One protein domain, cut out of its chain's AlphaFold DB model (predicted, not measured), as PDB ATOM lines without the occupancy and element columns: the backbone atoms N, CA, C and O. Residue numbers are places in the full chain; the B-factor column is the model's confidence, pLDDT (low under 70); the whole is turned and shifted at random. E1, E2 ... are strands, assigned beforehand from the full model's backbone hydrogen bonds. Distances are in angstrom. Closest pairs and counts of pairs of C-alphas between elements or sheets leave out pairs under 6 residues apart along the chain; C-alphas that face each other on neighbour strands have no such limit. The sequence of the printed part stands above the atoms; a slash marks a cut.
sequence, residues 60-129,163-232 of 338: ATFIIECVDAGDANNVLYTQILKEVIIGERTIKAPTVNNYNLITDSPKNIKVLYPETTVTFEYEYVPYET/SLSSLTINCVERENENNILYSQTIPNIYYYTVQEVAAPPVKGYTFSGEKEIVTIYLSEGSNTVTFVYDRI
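What this domain is: This is residues 60 to 129 and 163 to 232 of the 338 residues of an uncharacterized protein of Clostridiales bacterium (UniProt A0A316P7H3). Two lobes stand side by side, each a small sandwich in which a curled sheet of four strands, like part of a barrel, faces a ribbon of two short strands. One lobe holds E1 to E6 and the other E7 to E12; they meet where E2 packs on E8 and E9, and the long strands run roughly along the longest axis. The printed part has 140 residues, 92 of them in twelve named strands, E1 to E12 in order, and no named helix: all strand. The sheets E2 E1 E6 E4 and E8 E7 E12 E10 are mixed, while E3 E5 and E9 E11 are antiparallel. The whole is compact, with a radius of gyration of the C-alphas of 15.2 A and spans of 50 by 34 by 21 A.

How they stand to each other: Begin with the twisted sheet of E8, residues 176 to 190, E7, 164 to 173, E12, 221 to 231, and E10, 205 to 207. E8 bends by 73 degrees at residue 181 and forms an antiparallel hairpin with E7; look at N 171 and O 182, 2.8 A apart. E7 and E12 are parallel, with N 168 and O 223 at 2.8 A; E12 and E10 are antiparallel, with N 206 and O 230 at 2.8 A. Facing this sheet, find E9, residues 194 to 198, and E11, 213 to 217, antiparallel, with N 197 and O 214 at 2.8 A; the best planes are 7 degrees apart. In the other twisted sheet, E2, residues 75 to 85, bends by 67 degrees at residue 82 and makes a hairpin with E1, 60 to 68, where N 64 and O 79 are 2.9 A apart. E1 is parallel to E6, 115 to 124, with N 118 and O 63 at 2.8 A; E6 is antiparallel to E4, 99 to 101, with N 100 and O 123 at 2.9 A. E3, 87 to 91, and E5, 107 to 111, are antiparallel, with N 89 and O 109 at 2.8 A, and face this sheet. E2 and E8 touch, with 9 pairs of C-alphas within 8 A; their closest C-alphas are those of Val 84 and Ile 189, 4.6 A apart. Together the sheets form a stack of sheets, face to face in turn.

Where its parts are: Find C-alpha 60 at (3.038, -27.625, -4.621), where E1 begins and runs 25.7 A. E2 spans 25.5 A, E6 28.0 A, E7 29.9 A and E8 32.5 A. E12 runs 32.0 A to C-alpha 231 at (-24.275, -32.302, -27.414).

The domain as a whole: Residues 130 to 162 are not printed; C-alphas 129 and 163 across this cut are 50.3 A apart, the farthest pair. Of the links printed whole, none is long. Confidence is under 70 at residues 97, 125 to 129, 163, 204 and 232.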
ATOM      1  N   ALA A  60       3.595 -28.960  -4.492       90.50
ATOM      2  CA  ALA A  60       3.038 -27.625  -4.621       90.50
ATOM      3  C   ALA A  60       1.539 -27.697  -4.948       90.50
ATOM      4  O   ALA A  60       1.019 -28.747  -5.347       90.50
ATOM      5  N   THR A  61       0.859 -26.564  -4.803       93.31
ATOM      6  CA  THR A  61      -0.447 -26.348  -5.428       93.31
ATOM      7  C   THR A  61      -0.234 -26.063  -6.912       93.31
ATOM      8  O   THR A  61       0.622 -25.262  -7.289       93.31
ATOM      9  N   PHE A  62      -1.002 -26.720  -7.769       95.12
ATOM     10  CA  PHE A  62      -0.976 -26.494  -9.204       95.12
ATOM     11  C   PHE A  62      -2.354 -26.061  -9.688       95.12
ATOM     12  O   PHE A  62      -3.343 -26.745  -9.433       95.12
ATOM     13  N   ILE A  63      -2.411 -24.921 -10.369       95.62
ATOM     14  CA  ILE A  63      -3.654 -24.294 -10.806       95.62
ATOM     15  C   ILE A  63      -3.654 -24.217 -12.331       95.62
ATOM     16  O   ILE A  63      -2.678 -23.775 -12.937       95.62
ATOM     17  N   ILE A  64      -4.748 -24.650 -12.950       94.25
ATOM     18  CA  ILE A  64      -5.024 -24.469 -14.377       94.25
ATOM     19  C   ILE A  64      -6.165 -23.467 -14.484       94.25
ATOM     20  O   ILE A  64      -7.242 -23.715 -13.946       94.25
ATOM     21  N   GLU A  65      -5.940 -22.367 -15.191       94.38
ATOM     22  CA  GLU A  65      -6.938 -21.321 -15.410       94.38
ATOM     23  C   GLU A  65      -7.142 -21.061 -16.898       94.38
ATOM     24  O   GLU A  65      -6.191 -21.000 -17.678       94.38
ATOM     25  N   CYS A  66      -8.403 -20.900 -17.286       89.56
ATOM     26  CA  CYS A  66      -8.816 -20.424 -18.598       89.56
ATOM     27  C   CYS A  66      -9.488 -19.068 -18.407       89.56
ATOM     28  O   CYS A  66     -10.444 -18.972 -17.636       89.56
ATOM     29  N   VAL A  67      -9.001 -18.041 -19.090       88.31
ATOM     30  CA  VAL A  67      -9.494 -16.665 -18.938       88.31
ATOM     31  C   VAL A  67      -9.806 -16.050 -20.291       88.31
ATOM     32  O   VAL A  67      -9.207 -16.415 -21.306       88.31
ATOM     33  N   ASP A  68     -10.735 -15.104 -20.291       85.25
ATOM     34  CA  ASP A  68     -10.972 -14.225 -21.428       85.25
ATOM     35  C   ASP A  68      -9.808 -13.229 -21.575       85.25
ATOM     36  O   ASP A  68      -9.401 -12.565 -20.621       85.25
ATOM     37  N   ALA A  69      -9.258 -13.118 -22.780       83.06
ATOM     38  CA  ALA A  69      -8.190 -12.185 -23.113       83.06
ATOM     39  C   ALA A  69      -8.658 -10.718 -23.080       83.06
ATOM     40  O   ALA A  69      -7.855  -9.820 -22.817       83.06
ATOM     41  N   GLY A  70      -9.946 -10.466 -23.340       74.25
ATOM     42  CA  GLY A  70     -10.563  -9.139 -23.295       74.25
ATOM     43  C   GLY A  70     -10.879  -8.656 -21.876       74.25
ATOM     44  O   GLY A  70     -10.878  -7.449 -21.626       74.25
ATOM     45  N   ASP A  71     -11.092  -9.583 -20.940       76.81
ATOM     46  CA  ASP A  71     -11.248  -9.316 -19.509       76.81
ATOM     47  C   ASP A  71     -10.659 -10.469 -18.690       76.81
ATOM     48  O   ASP A  71     -11.326 -11.460 -18.414       76.81
ATOM     49  N   ALA A  72      -9.416 -10.317 -18.229       74.62
ATOM     50  CA  ALA A  72      -8.737 -11.347 -17.443       74.62
ATOM     51  C   ALA A  72      -9.433 -11.685 -16.103       74.62
ATOM     52  O   ALA A  72      -9.066 -12.669 -15.463       74.62
ATOM     53  N   ASN A  73     -10.420 -10.892 -15.653       75.94
ATOM     54  CA  ASN A  73     -11.243 -11.233 -14.485       75.94
ATOM     55  C   ASN A  73     -12.406 -12.174 -14.835       75.94
ATOM     56  O   ASN A  73     -13.012 -12.757 -13.934       75.94
ATOM     57  N   ASN A  74     -12.729 -12.324 -16.119       79.06
ATOM     58  CA  ASN A  74     -13.690 -13.293 -16.617       79.06
ATOM     59  C   ASN A  74     -13.013 -14.669 -16.720       79.06
ATOM     60  O   ASN A  74     -12.409 -15.039 -17.731       79.06
ATOM     61  N   VAL A  75     -13.080 -15.412 -15.614       81.62
ATOM     62  CA  VAL A  75     -12.534 -16.765 -15.502       81.62
ATOM     63  C   VAL A  75     -13.534 -17.762 -16.080       81.62
ATOM     64  O   VAL A  75     -14.614 -17.974 -15.532       81.62
ATOM     65  N   LEU A  76     -13.148 -18.397 -17.183       80.81
ATOM     66  CA  LEU A  76     -13.961 -19.366 -17.919       80.81
ATOM     67  C   LEU A  76     -13.907 -20.756 -17.277       80.81
ATOM     68  O   LEU A  76     -14.851 -21.533 -17.386       80.81
ATOM     69  N   TYR A  77     -12.779 -21.086 -16.642       89.06
ATOM     70  CA  TYR A  77     -12.568 -22.351 -15.946       89.06
ATOM     71  C   TYR A  77     -11.372 -22.271 -14.996       89.06
ATOM     72  O   TYR A  77     -10.344 -21.685 -15.340       89.06
ATOM     73  N   THR A  78     -11.479 -22.952 -13.853       90.69
ATOM     74  CA  THR A  78     -10.378 -23.139 -12.903       90.69
ATOM     75  C   THR A  78     -10.343 -24.577 -12.405       90.69
ATOM     76  O   THR A  78     -11.351 -25.117 -11.952       90.69
ATOM     77  N   GLN A  79      -9.152 -25.171 -12.399       93.56
ATOM     78  CA  GLN A  79      -8.863 -26.432 -11.722       93.56
ATOM     79  C   GLN A  79      -7.707 -26.243 -10.749       93.56
ATOM     80  O   GLN A  79      -6.612 -25.853 -11.148       93.56
ATOM     81  N   ILE A  80      -7.933 -26.585  -9.482       93.12
ATOM     82  CA  ILE A  80      -6.917 -26.536  -8.427       93.12
ATOM     83  C   ILE A  80      -6.543 -27.966  -8.055       93.12
ATOM     84  O   ILE A  80      -7.411 -28.787  -7.766       93.12
ATOM     85  N   LEU A  81      -5.251 -28.269  -8.062       92.69
ATOM     86  CA  LEU A  81      -4.705 -29.571  -7.702       92.69
ATOM     87  C   LEU A  81      -3.713 -29.384  -6.570       92.69
ATOM     88  O   LEU A  81      -2.796 -28.567  -6.651       92.69
ATOM     89  N   LYS A  82      -3.896 -30.146  -5.501       91.25
ATOM     90  CA  LYS A  82      -3.039 -30.074  -4.318       91.25
ATOM     91  C   LYS A  82      -2.008 -31.183  -4.360       91.25
ATOM     92  O   LYS A  82      -2.254 -32.239  -4.940       91.25
ATOM     93  N   GLU A  83      -0.878 -30.951  -3.702       89.38
ATOM     94  CA  GLU A  83       0.131 -31.986  -3.467       89.38
ATOM     95  C   GLU A  83       0.719 -32.591  -4.757       89.38
ATOM     96  O   GLU A  83       1.068 -33.771  -4.847       89.38
ATOM     97  N   VAL A  84       0.876 -31.739  -5.768       89.81
ATOM     98  CA  VAL A  84       1.482 -32.087  -7.050       89.81
ATOM     99  C   VAL A  84       3.003 -32.020  -6.921       89.81
ATOM    100  O   VAL A  84       3.538 -30.992  -6.511       89.81
ATOM    101  N   ILE A  85       3.722 -33.090  -7.277       89.25
ATOM    102  CA  ILE A  85       5.193 -33.105  -7.210       89.25
ATOM    103  C   ILE A  85       5.782 -32.048  -8.156       89.25
ATOM    104  O   ILE A  85       5.430 -32.014  -9.345       89.25
ATOM    105  N   ILE A  86       6.698 -31.231  -7.621       87.00
ATOM    106  CA  ILE A  86       7.478 -30.208  -8.339       87.00
ATOM    107  C   ILE A  86       8.236 -30.856  -9.501       87.00
ATOM    108  O   ILE A  86       8.901 -31.878  -9.331       87.00
ATOM    109  N   GLY A  87       8.176 -30.246 -10.684       86.56
ATOM    110  CA  GLY A  87       8.808 -30.790 -11.885       86.56
ATOM    111  C   GLY A  87       8.166 -30.310 -13.180       86.56
ATOM    112  O   GLY A  87       7.196 -29.555 -13.165       86.56
ATOM    113  N   GLU A  88       8.734 -30.736 -14.305       88.31
ATOM    114  CA  GLU A  88       8.229 -30.411 -15.642       88.31
ATOM    115  C   GLU A  88       7.035 -31.284 -16.022       88.31
ATOM    116  O   GLU A  88       6.992 -32.476 -15.705       88.31
ATOM    117  N   ARG A  89       6.050 -30.672 -16.680       88.31
ATOM    118  CA  ARG A  89       4.784 -31.296 -17.067       88.31
ATOM    119  C   ARG A  89       4.225 -30.667 -18.329       88.31
ATOM    120  O   ARG A  89       4.435 -29.483 -18.571       88.31
ATOM    121  N   THR A  90       3.442 -31.440 -19.070       92.06
ATOM    122  CA  THR A  90       2.744 -30.987 -20.276       92.06
ATOM    123  C   THR A  90       1.246 -30.898 -20.006       92.06
ATOM    124  O   THR A  90       0.640 -31.877 -19.569       92.06
ATOM    125  N   ILE A  91       0.648 -29.735 -20.263       93.38
ATOM    126  CA  ILE A  91      -0.760 -29.445 -19.974       93.38
ATOM    127  C   ILE A  91      -1.464 -29.004 -21.249       93.38
ATOM    128  O   ILE A  91      -1.004 -28.090 -21.937       93.38
ATOM    129  N   LYS A  92      -2.586 -29.650 -21.559       90.50
ATOM    130  CA  LYS A  92      -3.469 -29.297 -22.665       90.50
ATOM    131  C   LYS A  92      -4.540 -28.315 -22.186       90.50
ATOM    132  O   LYS A  92      -5.010 -28.397 -21.055       90.50
ATOM    133  N   ALA A  93      -4.915 -27.397 -23.065       90.50
ATOM    134  CA  ALA A  93      -5.986 -26.448 -22.822       90.50
ATOM    135  C   ALA A  93      -7.350 -27.142 -23.010       90.50
ATOM    136  O   ALA A  93      -7.512 -27.897 -23.979       90.50
ATOM    137  N   PRO A  94      -8.336 -26.891 -22.134       84.31
ATOM    138  CA  PRO A  94      -9.739 -27.200 -22.403       84.31
ATOM    139  C   PRO A  94     -10.262 -26.480 -23.657       84.31
ATOM    140  O   PRO A  94      -9.642 -25.545 -24.169       84.31
ATOM    141  N   THR A  95     -11.426 -26.889 -24.157       83.06
ATOM    142  CA  THR A  95     -12.092 -26.193 -25.275       83.06
ATOM    143  C   THR A  95     -13.307 -25.453 -24.739       83.06
ATOM    144  O   THR A  95     -14.062 -26.020 -23.965       83.06
ATOM    145  N   VAL A  96     -13.512 -24.192 -25.113       74.56
ATOM    146  CA  VAL A  96     -14.563 -23.360 -24.505       74.56
ATOM    147  C   VAL A  96     -15.540 -22.879 -25.583       74.56
ATOM    148  O   VAL A  96     -15.132 -22.496 -26.679       74.56
ATOM    149  N   ASN A  97     -16.843 -22.929 -25.293       66.06
ATOM    150  CA  ASN A  97     -17.898 -22.455 -26.198       66.06
ATOM    151  C   ASN A  97     -17.795 -20.950 -26.446       66.06
ATOM    152  O   ASN A  97     -17.754 -20.201 -25.482       66.06
ATOM    153  N   ASN A  98     -17.861 -20.513 -27.710       71.88
ATOM    154  CA  ASN A  98     -17.772 -19.098 -28.125       71.88
ATOM    155  C   ASN A  98     -16.423 -18.422 -27.835       71.88
ATOM    156  O   ASN A  98     -16.331 -17.201 -27.776       71.88
ATOM    157  N   TYR A  99     -15.370 -19.216 -27.663       78.81
ATOM    158  CA  TYR A  99     -14.027 -18.732 -27.383       78.81
ATOM    159  C   TYR A  99     -13.021 -19.480 -28.259       78.81
ATOM    160  O   TYR A  99     -13.075 -20.709 -28.380       78.81
ATOM    161  N   ASN A 100     -12.087 -18.750 -28.863       82.81
ATOM    162  CA  ASN A 100     -10.940 -19.327 -29.556       82.81
ATOM    163  C   ASN A 100      -9.723 -19.251 -28.641       82.81
ATOM    164  O   ASN A 100      -9.439 -18.210 -28.056       82.81
ATOM    165  N   LEU A 101      -8.998 -20.359 -28.516       87.25
ATOM    166  CA  LEU A 101      -7.733 -20.371 -27.794       87.25
ATOM    167  C   LEU A 101      -6.706 -19.534 -28.569       87.25
ATOM    168  O   LEU A 101      -6.457 -19.816 -29.739       87.25
ATOM    169  N   ILE A 102      -6.084 -18.557 -27.905       88.19
ATOM    170  CA  ILE A 102      -5.059 -17.690 -28.515       88.19
ATOM    171  C   ILE A 102      -3.651 -17.921 -27.953       88.19
ATOM    172  O   ILE A 102      -2.685 -17.329 -28.423       88.19
ATOM    173  N   THR A 103      -3.518 -18.796 -26.953       90.12
ATOM    174  CA  THR A 103      -2.212 -19.212 -26.418       90.12
ATOM    175  C   THR A 103      -1.840 -20.613 -26.880       90.12
ATOM    176  O   THR A 103      -2.711 -21.445 -27.117       90.12
ATOM    177  N   ASP A 104      -0.540 -20.900 -26.950       90.19
ATOM    178  CA  ASP A 104      -0.053 -22.224 -27.341       90.19
ATOM    179  C   ASP A 104      -0.637 -23.334 -26.458       90.19
ATOM    180  O   ASP A 104      -0.723 -23.208 -25.231       90.19
ATOM    181  N   SER A 105      -0.991 -24.458 -27.080       91.19
ATOM    182  CA  SER A 105      -1.375 -25.679 -26.382       91.19
ATOM    183  C   SER A 105      -0.942 -26.918 -27.169       91.19
ATOM    184  O   SER A 105      -1.162 -26.972 -28.379       91.19
ATOM    185  N   PRO A 106      -0.356 -27.934 -26.508       91.62
ATOM    186  CA  PRO A 106      -0.098 -28.022 -25.067       91.62
ATOM    187  C   PRO A 106       1.070 -27.134 -24.587       91.62
ATOM    188  O   PRO A 106       1.970 -26.810 -25.357       91.62
ATOM    189  N   LYS A 107       1.090 -26.779 -23.293       91.94
ATOM    190  CA  LYS A 107       2.190 -26.042 -22.641       91.94
ATOM    191  C   LYS A 107       3.060 -26.965 -21.801       91.94
ATOM    192  O   LYS A 107       2.542 -27.751 -21.011       91.94
ATOM    193  N   ASN A 108       4.377 -26.806 -21.911       92.62
ATOM    194  CA  ASN A 108       5.330 -27.391 -20.971       92.62
ATOM    195  C   ASN A 108       5.573 -26.410 -19.822       92.62
ATOM    196  O   ASN A 108       6.078 -25.311 -20.035       92.62
ATOM    197  N   ILE A 109       5.204 -26.805 -18.609       92.75
ATOM    198  CA  ILE A 109       5.262 -25.984 -17.402       92.75
ATOM    199  C   ILE A 109       6.131 -26.687 -16.371       92.75
ATOM    200  O   ILE A 109       6.034 -27.896 -16.171       92.75
ATOM    201  N   LYS A 110       6.958 -25.913 -15.676       91.69
ATOM    202  CA  LYS A 110       7.676 -26.380 -14.497       91.69
ATOM    203  C   LYS A 110       6.888 -25.977 -13.256       91.69
ATOM    204  O   LYS A 110       6.811 -24.793 -12.951       91.69
ATOM    205  N   VAL A 111       6.311 -26.950 -12.556       89.81
ATOM    206  CA  VAL A 111       5.630 -26.741 -11.270       89.81
ATOM    207  C   VAL A 111       6.676 -26.413 -10.213       89.81
ATOM    208  O   VAL A 111       7.656 -27.146 -10.076       89.81
ATOM    209  N   LEU A 112       6.469 -25.321  -9.484       88.31
ATOM    210  CA  LEU A 112       7.346 -24.756  -8.464       88.31
ATOM    211  C   LEU A 112       6.577 -24.518  -7.157       88.31
ATOM    212  O   LEU A 112       5.369 -24.300  -7.153       88.31
ATOM    213  N   TYR A 113       7.304 -24.538  -6.040       83.06
ATOM    214  CA  TYR A 113       6.766 -24.208  -4.721       83.06
ATOM    215  C   TYR A 113       6.543 -22.691  -4.556       83.06
ATOM    216  O   TYR A 113       7.368 -21.912  -5.044       83.06
ATOM    217  N   PRO A 114       5.535 -22.258  -3.774       87.31
ATOM    218  CA  PRO A 114       4.470 -23.071  -3.164       87.31
ATOM    219  C   PRO A 114       3.329 -23.389  -4.128       87.31
ATOM    220  O   PRO A 114       2.565 -24.325  -3.898       87.31
ATOM    221  N   GLU A 115       3.224 -22.604  -5.190       92.88
ATOM    222  CA  GLU A 115       2.112 -22.612  -6.115       92.88
ATOM    223  C   GLU A 115       2.611 -22.295  -7.520       92.88
ATOM    224  O   GLU A 115       3.554 -21.523  -7.713       92.88
ATOM    225  N   THR A 116       1.986 -22.908  -8.518       94.00
ATOM    226  CA  THR A 116       2.195 -22.573  -9.924       94.00
ATOM    227  C   THR A 116       0.861 -22.538 -10.636       94.00
ATOM    228  O   THR A 116       0.117 -23.517 -10.598       94.00
ATOM    229  N   THR A 117       0.612 -21.440 -11.340       95.25
ATOM    230  CA  THR A 117      -0.557 -21.278 -12.200       95.25
ATOM    231  C   THR A 117      -0.132 -21.382 -13.656       95.25
ATOM    232  O   THR A 117       0.835 -20.744 -14.079       95.25
ATOM    233  N   VAL A 118      -0.848 -22.195 -14.429       95.38
ATOM    234  CA  VAL A 118      -0.827 -22.145 -15.889       95.38
ATOM    235  C   VAL A 118      -2.115 -21.496 -16.370       95.38
ATOM    236  O   VAL A 118      -3.207 -21.951 -16.044       95.38
ATOM    237  N   THR A 119      -1.968 -20.448 -17.170       94.75
ATOM    238  CA  THR A 119      -3.097 -19.716 -17.741       94.75
ATOM    239  C   THR A 119      -3.181 -19.990 -19.237       94.75
ATOM    240  O   THR A 119      -2.168 -19.943 -19.945       94.75
ATOM    241  N   PHE A 120      -4.383 -20.282 -19.718       93.38
ATOM    242  CA  PHE A 120      -4.745 -20.301 -21.129       93.38
ATOM    243  C   PHE A 120      -5.670 -19.120 -21.400       93.38
ATOM    244  O   PHE A 120      -6.702 -18.976 -20.747       93.38
ATOM    245  N   GLU A 121      -5.279 -18.267 -22.338       91.56
ATOM    246  CA  GLU A 121      -6.088 -17.114 -22.726       91.56
ATOM    247  C   GLU A 121      -6.902 -17.463 -23.962       91.56
ATOM    248  O   GLU A 121      -6.414 -18.130 -24.890       91.56
ATOM    249  N   TYR A 122      -8.142 -16.997 -23.951       87.56
ATOM    250  CA  TYR A 122      -9.094 -17.201 -25.017       87.56
ATOM    251  C   TYR A 122      -9.660 -15.865 -25.462       87.56
ATOM    252  O   TYR A 122     -10.015 -15.029 -24.641       87.56
ATOM    253  N   GLU A 123      -9.797 -15.679 -26.762       84.69
ATOM    254  CA  GLU A 123     -10.504 -14.534 -27.314       84.69
ATOM    255  C   GLU A 123     -11.981 -14.894 -27.467       84.69
ATOM    256  O   GLU A 123     -12.311 -15.924 -28.072       84.69
ATOM    257  N   TYR A 124     -12.864 -14.071 -26.888       76.44
ATOM    258  CA  TYR A 124     -14.296 -14.194 -27.128       76.44
ATOM    259  C   TYR A 124     -14.563 -13.997 -28.613       76.44
ATOM    260  O   TYR A 124     -14.222 -12.967 -29.193       76.44
ATOM    261  N   VAL A 125     -15.197 -14.991 -29.216       64.88
ATOM    262  CA  VAL A 125     -15.649 -14.920 -30.595       64.88
ATOM    263  C   VAL A 125     -17.148 -14.651 -30.518       64.88
ATOM    264  O   VAL A 125     -17.920 -15.595 -30.314       64.88
ATOM    265  N   PRO A 126     -17.602 -13.386 -30.646       50.88
ATOM    266  CA  PRO A 126     -18.979 -13.171 -31.066       50.88
ATOM    267  C   PRO A 126     -19.122 -13.889 -32.408       50.88
ATOM    268  O   PRO A 126     -18.171 -13.870 -33.183       50.88
ATOM    269  N   TYR A 127     -20.238 -14.572 -32.664       45.97
ATOM    270  CA  TYR A 127     -20.440 -15.305 -33.918       45.97
ATOM    271  C   TYR A 127     -20.092 -14.418 -35.132       45.97
ATOM    272  O   TYR A 127     -20.890 -13.590 -35.555       45.97
ATOM    273  N   GLU A 128     -18.888 -14.601 -35.672       30.86
ATOM    274  CA  GLU A 128     -18.432 -14.101 -36.958       30.86
ATOM    275  C   GLU A 128     -17.664 -15.231 -37.649       30.86
ATOM    276  O   GLU A 128     -16.895 -15.989 -37.050       30.86
ATOM    277  N   THR A 129     -17.961 -15.367 -38.931       33.62
ATOM    278  CA  THR A 129     -17.605 -16.462 -39.826       33.62
ATOM    279  C   THR A 129     -16.089 -16.660 -39.952       33.62
ATOM    280  O   THR A 129     -15.397 -15.771 -40.454       33.62
ATOM    281  N   SER A 163       4.778 -43.627  -2.744       68.81
ATOM    282  CA  SER A 163       3.900 -44.143  -3.793       68.81
ATOM    283  C   SER A 163       3.191 -42.974  -4.473       68.81
ATOM    284  O   SER A 163       2.673 -42.067  -3.820       68.81
ATOM    285  N   LEU A 164       3.219 -42.954  -5.803       83.50
ATOM    286  CA  LEU A 164       2.653 -41.866  -6.589       83.50
ATOM    287  C   LEU A 164       1.332 -42.292  -7.217       83.50
ATOM    288  O   LEU A 164       1.067 -43.466  -7.485       83.50
ATOM    289  N   SER A 165       0.515 -41.286  -7.464       90.38
ATOM    290  CA  SER A 165      -0.762 -41.386  -8.134       90.38
ATOM    291  C   SER A 165      -0.746 -40.582  -9.432       90.38
ATOM    292  O   SER A 165       0.029 -39.631  -9.590       90.38
ATOM    293  N   SER A 166      -1.615 -40.949 -10.363       92.38
ATOM    294  CA  SER A 166      -2.014 -40.112 -11.487       92.38
ATOM    295  C   SER A 166      -3.522 -39.900 -11.470       92.38
ATOM    296  O   SER A 166      -4.288 -40.779 -11.071       92.38
ATOM    297  N   LEU A 167      -3.946 -38.723 -11.924       95.06
ATOM    298  CA  LEU A 167      -5.349 -38.376 -12.100       95.06
ATOM    299  C   LEU A 167      -5.618 -38.103 -13.576       95.06
ATOM    300  O   LEU A 167      -5.012 -37.208 -14.159       95.06
ATOM    301  N   THR A 168      -6.534 -38.855 -14.170       95.69
ATOM    302  CA  THR A 168      -7.039 -38.620 -15.523       95.69
ATOM    303  C   THR A 168      -8.433 -38.017 -15.450       95.69
ATOM    304  O   THR A 168      -9.318 -38.577 -14.808       95.69
ATOM    305  N   ILE A 169      -8.623 -36.881 -16.113       94.44
ATOM    306  CA  ILE A 169      -9.910 -36.205 -16.259       94.44
ATOM    307  C   ILE A 169     -10.397 -36.465 -17.680       94.44
ATOM    308  O   ILE A 169      -9.741 -36.038 -18.629       94.44
ATOM    309  N   ASN A 170     -11.530 -37.149 -17.815       92.31
ATOM    310  CA  ASN A 170     -12.161 -37.461 -19.093       92.31
ATOM    311  C   ASN A 170     -13.510 -36.757 -19.216       92.31
ATOM    312  O   ASN A 170     -14.277 -36.690 -18.260       92.31
ATOM    313  N   CYS A 171     -13.810 -36.278 -20.416       88.75
ATOM    314  CA  CYS A 171     -15.126 -35.798 -20.813       88.75
ATOM    315  C   CYS A 171     -15.607 -36.660 -21.975       88.75
ATOM    316  O   CYS A 171     -14.885 -36.799 -22.965       88.75
ATOM    317  N   VAL A 172     -16.799 -37.233 -21.848       84.94
ATOM    318  CA  VAL A 172     -17.401 -38.101 -22.865       84.94
ATOM    319  C   VAL A 172     -18.799 -37.623 -23.222       84.94
ATOM    320  O   VAL A 172     -19.474 -36.975 -22.419       84.94
ATOM    321  N   GLU A 173     -19.230 -37.950 -24.432       85.00
ATOM    322  CA  GLU A 173     -20.600 -37.720 -24.880       85.00
ATOM    323  C   GLU A 173     -21.551 -38.764 -24.278       85.00
ATOM    324  O   GLU A 173     -21.231 -39.953 -24.245       85.00
ATOM    325  N   ARG A 174     -22.731 -38.332 -23.816       79.31
ATOM    326  CA  ARG A 174     -23.735 -39.207 -23.186       79.31
ATOM    327  C   ARG A 174     -24.180 -40.347 -24.099       79.31
ATOM    328  O   ARG A 174     -24.231 -41.492 -23.669       79.31
ATOM    329  N   GLU A 175     -24.492 -40.023 -25.348       76.38
ATOM    330  CA  GLU A 175     -25.005 -40.985 -26.332       76.38
ATOM    331  C   GLU A 175     -23.899 -41.891 -26.904       76.38
ATOM    332  O   GLU A 175     -24.176 -42.920 -27.521       76.38
ATOM    333  N   ASN A 176     -22.627 -41.532 -26.695       74.19
ATOM    334  CA  ASN A 176     -21.481 -42.301 -27.163       74.19
ATOM    335  C   ASN A 176     -20.281 -42.138 -26.223       74.19
ATOM    336  O   ASN A 176     -19.397 -41.314 -26.446       74.19
ATOM    337  N   GLU A 177     -20.194 -43.000 -25.212       73.50
ATOM    338  CA  GLU A 177     -19.116 -42.976 -24.211       73.50
ATOM    339  C   GLU A 177     -17.706 -43.191 -24.802       73.50
ATOM    340  O   GLU A 177     -16.707 -42.862 -24.162       73.50
ATOM    341  N   ASN A 178     -17.600 -43.721 -26.030       75.25
ATOM    342  CA  ASN A 178     -16.322 -43.857 -26.737       75.25
ATOM    343  C   ASN A 178     -15.875 -42.553 -27.414       75.25
ATOM    344  O   ASN A 178     -14.720 -42.447 -27.836       75.25
ATOM    345  N   ASN A 179     -16.766 -41.570 -27.539       79.44
ATOM    346  CA  ASN A 179     -16.434 -40.247 -28.037       79.44
ATOM    347  C   ASN A 179     -15.802 -39.419 -26.909       79.44
ATOM    348  O   ASN A 179     -16.488 -38.801 -26.092       79.44
ATOM    349  N   ILE A 180     -14.469 -39.447 -26.847       82.94
ATOM    350  CA  ILE A 180     -13.689 -38.677 -25.876       82.94
ATOM    351  C   ILE A 180     -13.569 -37.236 -26.372       82.94
ATOM    352  O   ILE A 180     -12.793 -36.937 -27.280       82.94
ATOM    353  N   LEU A 181     -14.301 -36.337 -25.723       82.06
ATOM    354  CA  LEU A 181     -14.350 -34.913 -26.053       82.06
ATOM    355  C   LEU A 181     -13.122 -34.167 -25.519       82.06
ATOM    356  O   LEU A 181     -12.566 -33.276 -26.158       82.06
ATOM    357  N   TYR A 182     -12.677 -34.561 -24.327       88.00
ATOM    358  CA  TYR A 182     -11.489 -34.032 -23.675       88.00
ATOM    359  C   TYR A 182     -10.878 -35.100 -22.767       88.00
ATOM    360  O   TYR A 182     -11.593 -35.852 -22.105       88.00
ATOM    361  N   SER A 183      -9.548 -35.157 -22.726       91.00
ATOM    362  CA  SER A 183      -8.812 -36.021 -21.807       91.00
ATOM    363  C   SER A 183      -7.488 -35.372 -21.415       91.00
ATOM    364  O   SER A 183      -6.737 -34.913 -22.279       91.00
ATOM    365  N   GLN A 184      -7.210 -35.336 -20.111       91.88
ATOM    366  CA  GLN A 184      -5.950 -34.858 -19.547       91.88
ATOM    367  C   GLN A 184      -5.537 -35.737 -18.370       91.88
ATOM    368  O   GLN A 184      -6.278 -35.880 -17.399       91.88
ATOM    369  N   THR A 185      -4.312 -36.261 -18.422       92.75
ATOM    370  CA  THR A 185      -3.700 -36.994 -17.310       92.75
ATOM    371  C   THR A 185      -2.670 -36.128 -16.604       92.75
ATOM    372  O   THR A 185      -1.812 -35.509 -17.233       92.75
ATOM    373  N   ILE A 186      -2.735 -36.103 -15.280       92.12
ATOM    374  CA  ILE A 186      -1.834 -35.364 -14.407       92.12
ATOM    375  C   ILE A 186      -1.091 -36.400 -13.560       92.12
ATOM    376  O   ILE A 186      -1.676 -36.971 -12.637       92.12
ATOM    377  N   PRO A 187       0.173 -36.716 -13.899       89.25
ATOM    378  CA  PRO A 187       0.940 -37.748 -13.204       89.25
ATOM    379  C   PRO A 187       1.491 -37.243 -11.865       89.25
ATOM    380  O   PRO A 187       1.371 -36.067 -11.546       89.25
ATOM    381  N   ASN A 188       2.171 -38.094 -11.099       89.12
ATOM    382  CA  ASN A 188       3.003 -37.696  -9.955       89.12
ATOM    383  C   ASN A 188       2.288 -36.761  -8.955       89.12
ATOM    384  O   ASN A 188       2.766 -35.660  -8.658       89.12
ATOM    385  N   ILE A 189       1.116 -37.176  -8.490       88.56
ATOM    386  CA  ILE A 189       0.400 -36.582  -7.355       88.56
ATOM    387  C   ILE A 189       0.591 -37.529  -6.171       88.56
ATOM    388  O   ILE A 189       0.677 -38.743  -6.367       88.56
ATOM    389  N   TYR A 190       0.669 -37.018  -4.947       86.44
ATOM    390  CA  TYR A 190       0.658 -37.901  -3.785       86.44
ATOM    391  C   TYR A 190      -0.659 -38.699  -3.713       86.44
ATOM    392  O   TYR A 190      -1.751 -38.147  -3.849       86.44
ATOM    393  N   TYR A 191      -0.562 -40.015  -3.532       81.88
ATOM    394  CA  TYR A 191      -1.715 -40.868  -3.217       81.88
ATOM    395  C   TYR A 191      -2.232 -40.608  -1.788       81.88
ATOM    396  O   TYR A 191      -1.552 -39.985  -0.980       81.88
ATOM    397  N   TYR A 192      -3.455 -41.049  -1.484       81.69
ATOM    398  CA  TYR A 192      -4.240 -40.690  -0.291       81.69
ATOM    399  C   TYR A 192      -4.549 -39.197  -0.131       81.69
ATOM    400  O   TYR A 192      -5.075 -38.780   0.900       81.69
ATOM    401  N   THR A 193      -4.303 -38.402  -1.168       84.69
ATOM    402  CA  THR A 193      -4.749 -37.013  -1.215       84.69
ATOM    403  C   THR A 193      -6.181 -36.926  -1.711       84.69
ATOM    404  O   THR A 193      -6.661 -37.769  -2.476       84.69
ATOM    405  N   VAL A 194      -6.871 -35.887  -1.254       89.31
ATOM    406  CA  VAL A 194      -8.215 -35.553  -1.715       89.31
ATOM    407  C   VAL A 194      -8.103 -34.456  -2.758       89.31
ATOM    408  O   VAL A 194      -7.509 -33.410  -2.494       89.31
ATOM    409  N   GLN A 195      -8.691 -34.690  -3.927       92.38
ATOM    410  CA  GLN A 195      -8.792 -33.700  -4.992       92.38
ATOM    411  C   GLN A 195     -10.259 -33.361  -5.240       92.38
ATOM    412  O   GLN A 195     -11.128 -34.230  -5.168       92.38
ATOM    413  N   GLU A 196     -10.519 -32.100  -5.559       91.88
ATOM    414  CA  GLU A 196     -11.803 -31.643  -6.082       91.88
ATOM    415  C   GLU A 196     -11.606 -31.346  -7.563       91.88
ATOM    416  O   GLU A 196     -10.806 -30.490  -7.935       91.88
ATOM    417  N   VAL A 197     -12.281 -32.110  -8.412       93.19
ATOM    418  CA  VAL A 197     -12.131 -32.036  -9.862       93.19
ATOM    419  C   VAL A 197     -13.361 -31.357 -10.429       93.19
ATOM    420  O   VAL A 197     -14.468 -31.845 -10.215       93.19
ATOM    421  N   ALA A 198     -13.168 -30.250 -11.136       87.06
ATOM    422  CA  ALA A 198     -14.234 -29.530 -11.816       87.06
ATOM    423  C   ALA A 198     -14.360 -30.014 -13.265       87.06
ATOM    424  O   ALA A 198     -13.353 -30.225 -13.949       87.06
ATOM    425  N   ALA A 199     -15.600 -30.162 -13.720       90.06
ATOM    426  CA  ALA A 199     -15.968 -30.514 -15.079       90.06
ATOM    427  C   ALA A 199     -15.377 -29.480 -16.059       90.06
ATOM    428  O   ALA A 199     -15.723 -28.299 -15.983       90.06
ATOM    429  N   PRO A 200     -14.443 -29.872 -16.945       89.38
ATOM    430  CA  PRO A 200     -13.855 -28.939 -17.903       89.38
ATOM    431  C   PRO A 200     -14.887 -28.472 -18.935       89.38
ATOM    432  O   PRO A 200     -15.625 -29.312 -19.444       89.38
ATOM    433  N   PRO A 201     -14.910 -27.191 -19.338       79.69
ATOM    434  CA  PRO A 201     -15.722 -26.777 -20.475       79.69
ATOM    435  C   PRO A 201     -15.311 -27.552 -21.735       79.69
ATOM    436  O   PRO A 201     -14.137 -27.901 -21.927       79.69
ATOM    437  N   VAL A 202     -16.302 -27.819 -22.590       79.44
ATOM    438  CA  VAL A 202     -16.129 -28.500 -23.875       79.44
ATOM    439  C   VAL A 202     -16.911 -27.749 -24.951       79.44
ATOM    440  O   VAL A 202     -18.107 -27.493 -24.800       79.44
ATOM    441  N   LYS A 203     -16.246 -27.403 -26.057       77.94
ATOM    442  CA  LYS A 203     -16.880 -26.708 -27.184       77.94
ATOM    443  C   LYS A 203     -17.893 -27.619 -27.892       77.94
ATOM    444  O   LYS A 203     -17.541 -28.729 -28.269       77.94
ATOM    445  N   GLY A 204     -19.115 -27.135 -28.106       68.25
ATOM    446  CA  GLY A 204     -20.243 -27.846 -28.714       68.25
ATOM    447  C   GLY A 204     -21.088 -28.672 -27.737       68.25
ATOM    448  O   GLY A 204     -21.979 -29.393 -28.178       68.25
ATOM    449  N   TYR A 205     -20.820 -28.598 -26.428       77.50
ATOM    450  CA  TYR A 205     -21.405 -29.495 -25.429       77.50
ATOM    451  C   TYR A 205     -21.836 -28.767 -24.145       77.50
ATOM    452  O   TYR A 205     -21.213 -27.784 -23.739       77.50
ATOM    453  N   THR A 206     -22.885 -29.277 -23.492       79.81
ATOM    454  CA  THR A 206     -23.379 -28.830 -22.180       79.81
ATOM    455  C   THR A 206     -23.148 -29.925 -21.150       79.81
ATOM    456  O   THR A 206     -23.386 -31.106 -21.413       79.81
ATOM    457  N   PHE A 207     -22.670 -29.544 -19.962       81.62
ATOM    458  CA  PHE A 207     -22.481 -30.489 -18.869       81.62
ATOM    459  C   PHE A 207     -23.812 -31.140 -18.484       81.62
ATOM    460  O   PHE A 207     -24.820 -30.465 -18.290       81.62
ATOM    461  N   SER A 208     -23.798 -32.465 -18.379       78.94
ATOM    462  CA  SER A 208     -25.014 -33.269 -18.279       78.94
ATOM    463  C   SER A 208     -24.989 -34.265 -17.112       78.94
ATOM    464  O   SER A 208     -25.928 -35.041 -16.921       78.94
ATOM    465  N   GLY A 209     -23.893 -34.277 -16.348       74.69
ATOM    466  CA  GLY A 209     -23.725 -35.130 -15.178       74.69
ATOM    467  C   GLY A 209     -24.403 -34.565 -13.926       74.69
ATOM    468  O   GLY A 209     -24.856 -33.425 -13.886       74.69
ATOM    469  N   GLU A 210     -24.439 -35.364 -12.861       78.75
ATOM    470  CA  GLU A 210     -25.083 -34.965 -11.600       78.75
ATOM    471  C   GLU A 210     -24.298 -33.901 -10.823       78.75
ATOM    472  O   GLU A 210     -24.880 -33.109 -10.080       78.75
ATOM    473  N   LYS A 211     -22.963 -33.916 -10.939       78.56
ATOM    474  CA  LYS A 211     -22.065 -33.041 -10.180       78.56
ATOM    475  C   LYS A 211     -20.986 -32.458 -11.072       78.56
ATOM    476  O   LYS A 211     -20.146 -33.187 -11.589       78.56
ATOM    477  N   GLU A 212     -20.987 -31.137 -11.170       83.94
ATOM    478  CA  GLU A 212     -19.964 -30.369 -11.879       83.94
ATOM    479  C   GLU A 212     -18.611 -30.405 -11.151       83.94
ATOM    480  O   GLU A 212     -17.568 -30.276 -11.777       83.94
ATOM    481  N   ILE A 213     -18.612 -30.649  -9.834       90.44
ATOM    482  CA  ILE A 213     -17.400 -30.850  -9.032       90.44
ATOM    483  C   ILE A 213     -17.462 -32.214  -8.343       90.44
ATOM    484  O   ILE A 213     -18.403 -32.522  -7.603       90.44
ATOM    485  N   VAL A 214     -16.438 -33.035  -8.565       88.44
ATOM    486  CA  VAL A 214     -16.303 -34.384  -8.009       88.44
ATOM    487  C   VAL A 214     -15.125 -34.429  -7.044       88.44
ATOM    488  O   VAL A 214     -13.989 -34.145  -7.413       88.44
ATOM    489  N   THR A 215     -15.385 -34.837  -5.804       91.62
ATOM    490  CA  THR A 215     -14.335 -35.142  -4.827       91.62
ATOM    491  C   THR A 215     -13.835 -36.570  -5.035       91.62
ATOM    492  O   THR A 215     -14.626 -37.515  -4.973       91.62
ATOM    493  N   ILE A 216     -12.530 -36.746  -5.234       90.69
ATOM    494  CA  ILE A 216     -11.885 -38.056  -5.387       90.69
ATOM    495  C   ILE A 216     -10.769 -38.236  -4.354       90.69
ATOM    496  O   ILE A 216      -9.956 -37.342  -4.127       90.69
ATOM    497  N   TYR A 217     -10.733 -39.418  -3.740       91.38
ATOM    498  CA  TYR A 217      -9.626 -39.872  -2.901       91.38
ATOM    499  C   TYR A 217      -8.655 -40.649  -3.783       91.38
ATOM    500  O   TYR A 217      -9.015 -41.708  -4.304       91.38
ATOM    501  N   LEU A 218      -7.446 -40.126  -3.981       89.75
ATOM    502  CA  LEU A 218      -6.482 -40.749  -4.879       89.75
ATOM    503  C   LEU A 218      -5.947 -42.049  -4.284       89.75
ATOM    504  O   LEU A 218      -5.356 -42.066  -3.206       89.75
ATOM    505  N   SER A 219      -6.126 -43.143  -5.013       88.06
ATOM    506  CA  SER A 219      -5.456 -44.410  -4.733       88.06
ATOM    507  C   SER A 219      -4.067 -44.449  -5.381       88.06
ATOM    508  O   SER A 219      -3.742 -43.625  -6.244       88.06
ATOM    509  N   GLU A 220      -3.225 -45.384  -4.942       86.00
ATOM    510  CA  GLU A 220      -1.943 -45.650  -5.597       86.00
ATOM    511  C   GLU A 220      -2.164 -46.044  -7.067       86.00
ATOM    512  O   GLU A 220      -3.074 -46.811  -7.384       86.00
ATOM    513  N   GLY A 221      -1.334 -45.521  -7.974       85.19
ATOM    514  CA  GLY A 221      -1.480 -45.769  -9.407       85.19
ATOM    515  C   GLY A 221      -2.471 -44.823 -10.092       85.19
ATOM    516  O   GLY A 221      -2.483 -43.623  -9.822       85.19
ATOM    517  N   SER A 222      -3.252 -45.342 -11.045       90.94
ATOM    518  CA  SER A 222      -4.074 -44.520 -11.941       90.94
ATOM    519  C   SER A 222      -5.496 -44.343 -11.430       90.94
ATOM    520  O   SER A 222      -6.218 -45.316 -11.225       90.94
ATOM    521  N   ASN A 223      -5.922 -43.090 -11.322       94.25
ATOM    522  CA  ASN A 223      -7.274 -42.696 -10.951       94.25
ATOM    523  C   ASN A 223      -7.918 -41.955 -12.123       94.25
ATOM    524  O   ASN A 223      -7.243 -41.207 -12.833       94.25
ATOM    525  N   THR A 224      -9.222 -42.141 -12.308       94.38
ATOM    526  CA  THR A 224      -9.968 -41.531 -13.413       94.38
ATOM    527  C   THR A 224     -11.244 -40.889 -12.889       94.38
ATOM    528  O   THR A 224     -11.990 -41.515 -12.139       94.38
ATOM    529  N   VAL A 225     -11.499 -39.654 -13.313       94.25
ATOM    530  CA  VAL A 225     -12.780 -38.960 -13.165       94.25
ATOM    531  C   VAL A 225     -13.344 -38.743 -14.562       94.25
ATOM    532  O   VAL A 225     -12.657 -38.197 -15.424       94.25
ATOM    533  N   THR A 226     -14.587 -39.167 -14.778       93.88
ATOM    534  CA  THR A 226     -15.282 -39.009 -16.058       93.88
ATOM    535  C   THR A 226     -16.497 -38.110 -15.874       93.88
ATOM    536  O   THR A 226     -17.342 -38.374 -15.020       93.88
ATOM    537  N   PHE A 227     -16.586 -37.072 -16.697       91.88
ATOM    538  CA  PHE A 227     -17.736 -36.187 -16.819       91.88
ATOM    539  C   PHE A 227     -18.486 -36.491 -18.116       91.88
ATOM    540  O   PHE A 227     -17.872 -36.781 -19.144       91.88
ATOM    541  N   VAL A 228     -19.813 -36.421 -18.059       87.81
ATOM    542  CA  VAL A 228     -20.700 -36.753 -19.180       87.81
ATOM    543  C   VAL A 228     -21.354 -35.482 -19.702       87.81
ATOM    544  O   VAL A 228     -21.860 -34.670 -18.918       87.81
ATOM    545  N   TYR A 229     -21.390 -35.327 -21.018       83.62
ATOM    546  CA  TYR A 229     -21.912 -34.145 -21.692       83.62
ATOM    547  C   TYR A 229     -22.988 -34.494 -22.712       83.62
ATOM    548  O   TYR A 229     -22.891 -35.504 -23.410       83.62
ATOM    549  N   ASP A 230     -23.965 -33.603 -22.826       75.88
ATOM    550  CA  ASP A 230     -24.933 -33.595 -23.912       75.88
ATOM    551  C   ASP A 230     -24.408 -32.699 -25.019       75.88
ATOM    552  O   ASP A 230     -23.887 -31.608 -24.761       75.88
ATOM    553  N   ARG A 231     -24.548 -33.152 -26.262       75.31
ATOM    554  CA  ARG A 231     -24.275 -32.302 -27.414       75.31
ATOM    555  C   ARG A 231     -25.251 -31.131 -27.389       75.31
ATOM    556  O   ARG A 231     -26.449 -31.325 -27.191       75.31
ATOM    557  N   ILE A 232     -24.744 -29.915 -27.564       61.25
ATOM    558  CA  ILE A 232     -25.611 -28.757 -27.763       61.25
ATOM    559  C   ILE A 232     -26.228 -28.915 -29.148       61.25
ATOM    560  O   ILE A 232     -25.578 -28.665 -30.160       61.25
TER     561      ILE A 232